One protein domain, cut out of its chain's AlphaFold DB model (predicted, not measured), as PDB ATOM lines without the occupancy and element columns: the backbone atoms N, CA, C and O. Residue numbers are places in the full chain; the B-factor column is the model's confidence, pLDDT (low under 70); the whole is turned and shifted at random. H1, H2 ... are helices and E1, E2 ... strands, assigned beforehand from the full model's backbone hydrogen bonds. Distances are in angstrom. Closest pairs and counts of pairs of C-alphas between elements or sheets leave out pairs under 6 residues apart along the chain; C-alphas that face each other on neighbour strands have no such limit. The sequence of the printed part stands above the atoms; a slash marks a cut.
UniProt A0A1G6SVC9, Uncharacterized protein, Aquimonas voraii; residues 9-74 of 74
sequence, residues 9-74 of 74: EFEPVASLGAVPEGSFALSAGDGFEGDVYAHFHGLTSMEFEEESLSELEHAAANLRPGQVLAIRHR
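This is residues 9 to 74 of the 74 residues of an uncharacterized protein of Aquimonas voraii (UniProt A0A1G6SVC9). A small antiparallel sheet, E1 - E3 - E2, makes one of two layers; the helices H1 and H2 on one face make the other, with H2 along the strands. The printed part has 66 residues, with two named helices and three named strands in the order E1, E2, H1, H2, E3. The class is mixed, and the whole is compact, with a radius of gyration of the C-alphas of 11.2 A and spans of 32 by 24 by 18 A.

E3, residues 68 to 73, is 16.6 A long. E1, residues 9 to 13, begins at C-alpha 9 (-33.894, -27.023, 34.646), and E2 is residues 24 to 27. H2, residues 50 to 61, is 16.7 A long and ends at C-alpha 61 (-30.335, -12.548, 29.632); H1 is residues 34 to 40.

N 9 and O 72 of E1 and E3 are 2.8 A apart, N 24 and O 71 of E2 and E3 2.9 A, within hydrogen-bond range. H2 has a height of 9.8 A over the sheet; the closest C-alphas of H2 and E3, Ala 60 and Leu 69, are 6.3 A apart. H1 is on the sheet; its closest C-alpha to E2 is Tyr 37, 6.9 A from Phe 24. In H1 and H2 every O i to N i+4 pair is within range.

The C-alphas of Thr 44 and Pro 65, the farthest apart, are 32.5 A apart. The printed part has no cut, its four links are short, and no printed residue is under 70 in pLDDT.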
ATOM      1  N   GLU A   9     -33.011 -27.064  35.802       95.38
ATOM      2  CA  GLU A   9     -33.894 -27.023  34.646       95.38
ATOM      3  C   GLU A   9     -34.660 -25.718  34.672       95.38
ATOM      4  O   GLU A   9     -35.142 -25.296  35.725       95.38
ATOM      5  N   PHE A  10     -34.795 -25.083  33.516       94.56
ATOM      6  CA  PHE A  10     -35.486 -23.815  33.444       94.56
ATOM      7  C   PHE A  10     -36.179 -23.590  32.112       94.56
ATOM      8  O   PHE A  10     -35.730 -24.038  31.058       94.56
ATOM      9  N   GLU A  11     -37.283 -22.853  32.176       95.31
ATOM     10  CA  GLU A  11     -38.056 -22.460  31.006       95.31
ATOM     11  C   GLU A  11     -38.558 -21.012  31.132       95.31
ATOM     12  O   GLU A  11     -38.974 -20.585  32.216       95.31
ATOM     13  N   PRO A  12     -38.530 -20.221  30.044       95.56
ATOM     14  CA  PRO A  12     -39.164 -18.910  30.025       95.56
ATOM     15  C   PRO A  12     -40.683 -19.042  30.120       95.56
ATOM     16  O   PRO A  12     -41.314 -19.680  29.277       95.56
ATOM     17  N   VAL A  13     -41.292 -18.349  31.076       96.25
ATOM     18  CA  VAL A  13     -42.748 -18.257  31.205       96.25
ATOM     19  C   VAL A  13     -43.234 -16.836  30.947       96.25
ATOM     20  O   VAL A  13     -42.481 -15.862  31.007       96.25
ATOM     21  N   ALA A  14     -44.514 -16.707  30.598       93.12
ATOM     22  CA  ALA A  14     -45.087 -15.439  30.149       93.12
ATOM     23  C   ALA A  14     -45.093 -14.346  31.231       93.12
ATOM     24  O   ALA A  14     -45.051 -13.171  30.888       93.12
ATOM     25  N   SER A  15     -45.195 -14.725  32.509       93.56
ATOM     26  CA  SER A  15     -45.172 -13.814  33.662       93.56
ATOM     27  C   SER A  15     -45.022 -14.601  34.967       93.56
ATOM     28  O   SER A  15     -45.186 -15.822  34.974       93.56
ATOM     29  N   LEU A  16     -44.800 -13.900  36.084       90.75
ATOM     30  CA  LEU A  16     -44.724 -14.497  37.424       90.75
ATOM     31  C   LEU A  16     -45.955 -15.358  37.773       90.75
ATOM     32  O   LEU A  16     -45.817 -16.413  38.377       90.75
ATOM     33  N   GLY A  17     -47.156 -14.955  37.342       93.19
ATOM     34  CA  GLY A  17     -48.392 -15.711  37.588       93.19
ATOM     35  C   GLY A  17     -48.519 -17.014  36.789       93.19
ATOM     36  O   GLY A  17     -49.442 -17.784  37.036       93.19
ATOM     37  N   ALA A  18     -47.620 -17.256  35.832       94.00
ATOM     38  CA  ALA A  18     -47.557 -18.480  35.036       94.00
ATOM     39  C   ALA A  18     -46.428 -19.429  35.486       94.00
ATOM     40  O   ALA A  18     -46.209 -20.454  34.843       94.00
ATOM     41  N   VAL A  19     -45.700 -19.091  36.557       95.88
ATOM     42  CA  VAL A  19     -44.640 -19.940  37.111       95.88
ATOM     43  C   VAL A  19     -45.278 -21.183  37.750       95.88
ATOM     44  O   VAL A  19     -46.166 -21.033  38.592       95.88
ATOM     45  N   PRO A  20     -44.860 -22.407  37.372       93.94
ATOM     46  CA  PRO A  20     -45.374 -23.627  37.983       93.94
ATOM     47  C   PRO A  20     -45.126 -23.670  39.495       93.94
ATOM     48  O   PRO A  20     -44.106 -23.185  39.983       93.94
ATOM     49  N   GLU A  21     -46.039 -24.295  40.240       91.56
ATOM     50  CA  GLU A  21     -45.884 -24.468  41.686       91.56
ATOM     51  C   GLU A  21     -44.589 -25.229  42.017       91.56
ATOM     52  O   GLU A  21     -44.247 -26.226  41.375       91.56
ATOM     53  N   GLY A  22     -43.860 -24.737  43.022       90.75
ATOM     54  CA  GLY A  22     -42.573 -25.295  43.438       90.75
ATOM     55  C   GLY A  22     -41.386 -24.897  42.558       90.75
ATOM     56  O   GLY A  22     -40.279 -25.352  42.830       90.75
ATOM     57  N   SER A  23     -41.581 -24.058  41.537       95.44
ATOM     58  CA  SER A  23     -40.483 -23.449  40.781       95.44
ATOM     59  C   SER A  23     -40.037 -22.131  41.416       95.44
ATOM     60  O   SER A  23     -40.855 -21.356  41.916       95.44
ATOM     61  N   PHE A  24     -38.742 -21.847  41.333       95.19
ATOM     62  CA  PHE A  24     -38.187 -20.537  41.657       95.19
ATOM     63  C   PHE A  24     -38.317 -19.612  40.443       95.19
ATOM     64  O   PHE A  24     -38.052 -20.033  39.318       95.19
ATOM     65  N   ALA A  25     -38.731 -18.365  40.647       95.38
ATOM     66  CA  ALA A  25     -38.878 -17.396  39.567       95.38
ATOM     67  C   ALA A  25     -37.690 -16.432  39.545       95.38
ATOM     68  O   ALA A  25     -37.400 -15.802  40.559       95.38
ATOM     69  N   LEU A  26     -37.053 -16.277  38.386       95.06
ATOM     70  CA  LEU A  26     -35.980 -15.307  38.165       95.06
ATOM     71  C   LEU A  26     -36.386 -14.310  37.078       95.06
ATOM     72  O   LEU A  26     -36.776 -14.709  35.978       95.06
ATOM     73  N   SER A  27     -36.321 -13.012  37.371       91.44
ATOM     74  CA  SER A  27     -36.670 -11.977  36.393       91.44
ATOM     75  C   SER A  27     -35.519 -11.711  35.426       91.44
ATOM     76  O   SER A  27     -34.357 -12.000  35.701       91.44
ATOM     77  N   ALA A  28     -35.838 -11.105  34.283       86.62
ATOM     78  CA  ALA A  28     -34.826 -10.636  33.344       86.62
ATOM     79  C   ALA A  28     -33.885  -9.619  34.013       86.62
ATOM     80  O   ALA A  28     -34.337  -8.578  34.487       86.62
ATOM     81  N   GLY A  29     -32.584  -9.911  34.006       81.12
ATOM     82  CA  GLY A  29     -31.550  -9.053  34.594       81.12
ATOM     83  C   GLY A  29     -31.279  -9.280  36.084       81.12
ATOM     84  O   GLY A  29     -30.329  -8.692  36.597       81.12
ATOM     85  N   ASP A  30     -32.049 -10.141  36.755       88.00
ATOM     86  CA  ASP A  30     -31.731 -10.583  38.113       88.00
ATOM     87  C   ASP A  30     -30.614 -11.639  38.068       88.00
ATOM     88  O   ASP A  30     -30.583 -12.504  37.188       88.00
ATOM     89  N   GLY A  31     -29.687 -11.570  39.026       88.62
ATOM     90  CA  GLY A  31     -28.668 -12.599  39.222       88.62
ATOM     91  C   GLY A  31     -29.248 -13.822  39.934       88.62
ATOM     92  O   GLY A  31     -30.097 -13.688  40.815       88.62
ATOM     93  N   PHE A  32     -28.783 -15.017  39.575       93.00
ATOM     94  CA  PHE A  32     -29.159 -16.231  40.293       93.00
ATOM     95  C   PHE A  32     -28.340 -16.379  41.576       93.00
ATOM     96  O   PHE A  32     -27.123 -16.551  41.535       93.00
ATOM     97  N   GLU A  33     -29.020 -16.350  42.720       92.56
ATOM     98  CA  GLU A  33     -28.406 -16.555  44.029       92.56
ATOM     99  C   GLU A  33     -28.727 -17.960  44.548       92.56
ATOM    100  O   GLU A  33     -29.832 -18.239  45.022       92.56
ATOM    101  N   GLY A  34     -27.740 -18.857  44.474       91.62
ATOM    102  CA  GLY A  34     -27.896 -20.262  44.864       91.62
ATOM    103  C   GLY A  34     -28.324 -20.466  46.321       91.62
ATOM    104  O   GLY A  34     -29.110 -21.368  46.605       91.62
ATOM    105  N   ASP A  35     -27.884 -19.600  47.238       92.62
ATOM    106  CA  ASP A  35     -28.280 -19.661  48.653       92.62
ATOM    107  C   ASP A  35     -29.764 -19.316  48.848       92.62
ATOM    108  O   ASP A  35     -30.464 -19.965  49.629       92.62
ATOM    109  N   VAL A  36     -30.274 -18.334  48.097       93.69
ATOM    110  CA  VAL A  36     -31.699 -17.968  48.107       93.69
ATOM    111  C   VAL A  36     -32.531 -19.096  47.509       93.69
ATOM    112  O   VAL A  36     -33.574 -19.452  48.061       93.69
ATOM    113  N   TYR A  37     -32.046 -19.705  46.426       94.00
ATOM    114  CA  TYR A  37     -32.679 -20.871  45.818       94.00
ATOM    115  C   TYR A  37     -32.739 -22.065  46.786       94.00
ATOM    116  O   TYR A  37     -33.801 -22.659  46.977       94.00
ATOM    117  N   ALA A  38     -31.628 -22.390  47.453       93.12
ATOM    118  CA  ALA A  38     -31.583 -23.458  48.448       93.12
ATOM    119  C   ALA A  38     -32.566 -23.187  49.597       93.12
ATOM    120  O   ALA A  38     -33.355 -24.065  49.958       93.12
ATOM    121  N   HIS A  39     -32.592 -21.953  50.107       93.75
ATOM    122  CA  HIS A  39     -33.502 -21.556  51.178       93.75
ATOM    123  C   HIS A  39     -34.977 -21.648  50.767       93.75
ATOM    124  O   HIS A  39     -35.800 -22.131  51.547       93.75
ATOM    125  N   PHE A  40     -35.312 -21.253  49.533       92.19
ATOM    126  CA  PHE A  40     -36.659 -21.399  48.972       92.19
ATOM    127  C   PHE A  40     -37.133 -22.861  48.990       92.19
ATOM    128  O   PHE A  40     -38.297 -23.133  49.279       92.19
ATOM    129  N   HIS A  41     -36.219 -23.807  48.764       90.50
ATOM    130  CA  HIS A  41     -36.491 -25.245  48.833       90.50
ATOM    131  C   HIS A  41     -36.335 -25.857  50.241       90.50
ATOM    132  O   HIS A  41     -36.415 -27.076  50.390       90.50
ATOM    133  N   GLY A  42     -36.147 -25.042  51.285       91.44
ATOM    134  CA  GLY A  42     -35.987 -25.511  52.665       91.44
ATOM    135  C   GLY A  42     -34.645 -26.199  52.941       91.44
ATOM    136  O   GLY A  42     -34.525 -26.954  53.907       91.44
ATOM    137  N   LEU A  43     -33.643 -25.956  52.095       89.38
ATOM    138  CA  LEU A  43     -32.294 -26.501  52.202       89.38
ATOM    139  C   LEU A  43     -31.325 -25.437  52.732       89.38
ATOM    140  O   LEU A  43     -31.493 -24.242  52.506       89.38
ATOM    141  N   THR A  44     -30.289 -25.879  53.445       87.50
ATOM    142  CA  THR A  44     -29.267 -24.977  54.004       87.50
ATOM    143  C   THR A  44     -28.251 -24.525  52.955       87.50
ATOM    144  O   THR A  44     -27.708 -23.433  53.064       87.50
ATOM    145  N   SER A  45     -27.947 -25.382  51.978       88.75
ATOM    146  CA  SER A  45     -27.002 -25.121  50.891       88.75
ATOM    147  C   SER A  45     -27.201 -26.152  49.779       88.75
ATOM    148  O   SER A  45     -27.673 -27.265  50.037       88.75
ATOM    149  N   MET A  46     -26.838 -25.780  48.554       90.44
ATOM    150  CA  MET A  46     -26.817 -26.639  47.376       90.44
ATOM    151  C   MET A  46     -25.583 -26.299  46.541       90.44
ATOM    152  O   MET A  46     -25.256 -25.128  46.363       90.44
ATOM    153  N   GLU A  47     -24.914 -27.320  46.018       93.12
ATOM    154  CA  GLU A  47     -23.891 -27.150  44.988       93.12
ATOM    155  C   GLU A  47     -24.554 -27.368  43.629       93.12
ATOM    156  O   GLU A  47     -25.282 -28.344  43.466       93.12
ATOM    157  N   PHE A  48     -24.320 -26.478  42.667       93.38
ATOM    158  CA  PHE A  48     -24.923 -26.535  41.333       93.38
ATOM    159  C   PHE A  48     -23.868 -26.854  40.276       93.38
ATOM    160  O   PHE A  48     -22.693 -26.525  40.442       93.38
ATOM    161  N   GLU A  49     -24.282 -27.479  39.177       95.19
ATOM    162  CA  GLU A  49     -23.413 -27.650  38.012       95.19
ATOM    163  C   GLU A  49     -23.055 -26.284  37.395       95.19
ATOM    164  O   GLU A  49     -23.942 -25.487  37.092       95.19
ATOM    165  N   GLU A  50     -21.767 -26.024  37.143       93.12
ATOM    166  CA  GLU A  50     -21.309 -24.773  36.507       93.12
ATOM    167  C   GLU A  50     -21.947 -24.559  35.123       93.12
ATOM    168  O   GLU A  50     -22.327 -23.440  34.778       93.12
ATOM    169  N   GLU A  51     -22.126 -25.639  34.351       94.38
ATOM    170  CA  GLU A  51     -22.829 -25.613  33.060       94.38
ATOM    171  C   GLU A  51     -24.274 -25.129  33.231       94.38
ATOM    172  O   GLU A  51     -24.699 -24.208  32.537       94.38
ATOM    173  N   SER A  52     -24.995 -25.668  34.222       94.25
ATOM    174  CA  SER A  52     -26.372 -25.260  34.523       94.25
ATOM    175  C   SER A  52     -26.472 -23.777  34.885       94.25
ATOM    176  O   SER A  52     -27.408 -23.106  34.455       94.25
ATOM    177  N   LEU A  53     -25.515 -23.251  35.659       93.62
ATOM    178  CA  LEU A  53     -25.487 -21.831  36.026       93.62
ATOM    179  C   LEU A  53     -25.250 -20.942  34.797       93.62
ATOM    180  O   LEU A  53     -25.955 -19.952  34.613       93.62
ATOM    181  N   SER A  54     -24.314 -21.323  33.924       93.38
ATOM    182  CA  SER A  54     -24.021 -20.567  32.701       93.38
ATOM    183  C   SER A  54     -25.199 -20.563  31.722       93.38
ATOM    184  O   SER A  54     -25.538 -19.519  31.157       93.38
ATOM    185  N   GLU A  55     -25.863 -21.707  31.541       94.75
ATOM    186  CA  GLU A  55     -27.057 -21.796  30.698       94.75
ATOM    187  C   GLU A  55     -28.225 -20.985  31.282       94.75
ATOM    188  O   GLU A  55     -28.951 -20.324  30.534       94.75
ATOM    189  N   LEU A  56     -28.381 -20.983  32.609       94.75
ATOM    190  CA  LEU A  56     -29.399 -20.204  33.309       94.75
ATOM    191  C   LEU A  56     -29.174 -18.700  33.133       94.75
ATOM    192  O   LEU A  56     -30.114 -17.982  32.786       94.75
ATOM    193  N   GLU A  57     -27.943 -18.219  33.322       92.62
ATOM    194  CA  GLU A  57     -27.581 -16.816  33.082       92.62
ATOM    195  C   GLU A  57     -27.862 -16.415  31.630       92.62
ATOM    196  O   GLU A  57     -28.446 -15.359  31.364       92.62
ATOM    197  N   HIS A  58     -27.513 -17.288  30.680       92.69
ATOM    198  CA  HIS A  58     -27.809 -17.062  29.271       92.69
ATOM    199  C   HIS A  58     -29.321 -17.009  29.006       92.69
ATOM    200  O   HIS A  58     -29.791 -16.148  28.259       92.69
ATOM    201  N   ALA A  59     -30.110 -17.891  29.622       93.38
ATOM    202  CA  ALA A  59     -31.562 -17.898  29.477       93.38
ATOM    203  C   ALA A  59     -32.204 -16.636  30.077       93.38
ATOM    204  O   ALA A  59     -33.057 -16.023  29.430       93.38
ATOM    205  N   ALA A  60     -31.756 -16.208  31.260       92.88
ATOM    206  CA  ALA A  60     -32.227 -14.996  31.929       92.88
ATOM    207  C   ALA A  60     -31.916 -13.728  31.116       92.88
ATOM    208  O   ALA A  60     -32.768 -12.844  30.994       92.88
ATOM    209  N   ALA A  61     -30.734 -13.662  30.493       91.62
ATOM    210  CA  ALA A  61     -30.335 -12.548  29.632       91.62
ATOM    211  C   ALA A  61     -31.175 -12.432  28.343       91.62
ATOM    212  O   ALA A  61     -31.296 -11.344  27.781       91.62
ATOM    213  N   ASN A  62     -31.769 -13.535  27.879       92.50
ATOM    214  CA  ASN A  62     -32.578 -13.592  26.656       92.50
ATOM    215  C   ASN A  62     -34.097 -13.494  26.904       92.50
ATOM    216  O   ASN A  62     -34.890 -13.648  25.966       92.50
ATOM    217  N   LEU A  63     -34.532 -13.241  28.142       94.12
ATOM    218  CA  LEU A  63     -35.948 -13.057  28.458       94.12
ATOM    219  C   LEU A  63     -36.518 -11.811  27.763       94.12
ATOM    220  O   LEU A  63     -35.911 -10.739  27.741       94.12
ATOM    221  N   ARG A  64     -37.736 -11.928  27.222       92.69
ATOM    222  CA  ARG A  64     -38.458 -10.762  26.693       92.69
ATOM    223  C   ARG A  64     -39.015  -9.920  27.846       92.69
ATOM    224  O   ARG A  64     -39.283 -10.463  28.920       92.69
ATOM    225  N   PRO A  65     -39.284  -8.621  27.625       90.75
ATOM    226  CA  PRO A  65     -39.927  -7.778  28.628       90.75
ATOM    227  C   PRO A  65     -41.213  -8.411  29.179       90.75
ATOM    228  O   PRO A  65     -42.109  -8.774  28.416       90.75
ATOM    229  N   GLY A  66     -41.289  -8.541  30.505       90.25
ATOM    230  CA  GLY A  66     -42.423  -9.136  31.221       90.25
ATOM    231  C   GLY A  66     -42.355 -10.654  31.421       90.25
ATOM    232  O   GLY A  66     -43.136 -11.176  32.214       90.25
ATOM    233  N   GLN A  67     -41.422 -11.355  30.767       95.12
ATOM    234  CA  GLN A  67     -41.176 -12.772  31.032       95.12
ATOM    235  C   GLN A  67     -40.318 -12.970  32.281       95.12
ATOM    236  O   GLN A  67     -39.531 -12.105  32.666       95.12
ATOM    237  N   VAL A  68     -40.452 -14.152  32.874       96.25
ATOM    238  CA  VAL A  68     -39.576 -14.638  33.944       96.25
ATOM    239  C   VAL A  68     -39.099 -16.041  33.596       96.25
ATOM    240  O   VAL A  68     -39.715 -16.728  32.778       96.25
ATOM    241  N   LEU A  69     -38.004 -16.468  34.204       96.88
ATOM    242  CA  LEU A  69     -37.476 -17.815  34.087       96.88
ATOM    243  C   LEU A  69     -37.984 -18.644  35.269       96.88
ATOM    244  O   LEU A  69     -37.754 -18.278  36.421       96.88
ATOM    245  N   ALA A  70     -38.697 -19.735  34.999       97.19
ATOM    246  CA  ALA A  70     -39.073 -20.701  36.025       97.19
ATOM    247  C   ALA A  70     -37.949 -21.730  36.164       97.19
ATOM    248  O   ALA A  70     -37.598 -22.355  35.171       97.19
ATOM    249  N   ILE A  71     -37.400 -21.901  37.366       96.81
ATOM    250  CA  ILE A  71     -36.226 -22.734  37.650       96.81
ATOM    251  C   ILE A  71     -36.601 -23.861  38.615       96.81
ATOM    252  O   ILE A  71     -37.264 -23.644  39.634       96.81
ATOM    253  N   ARG A  72     -36.138 -25.070  38.315       94.75
ATOM    254  CA  ARG A  72     -36.299 -26.301  39.100       94.75
ATOM    255  C   ARG A  72     -34.965 -27.038  39.147       94.75
ATOM    256  O   ARG A  72     -34.065 -26.734  38.373       94.75
ATOM    257  N   HIS A  73     -34.851 -28.018  40.031       91.56
ATOM    258  CA  HIS A  73     -33.695 -28.901  40.086       91.56
ATOM    259  C   HIS A  73     -34.106 -30.371  39.972       91.56
ATOM    260  O   HIS A  73     -35.248 -30.714  40.298       91.56
ATOM    261  N   ARG A  74     -33.184 -31.217  39.497       80.94
ATOM    262  CA  ARG A  74     -33.337 -32.679  39.418       80.94
ATOM    263  C   ARG A  74     -32.409 -33.422  40.364       80.94
ATOM    264  O   ARG A  74     -31.299 -32.909  40.618       80.94
TER     265      ARG A  74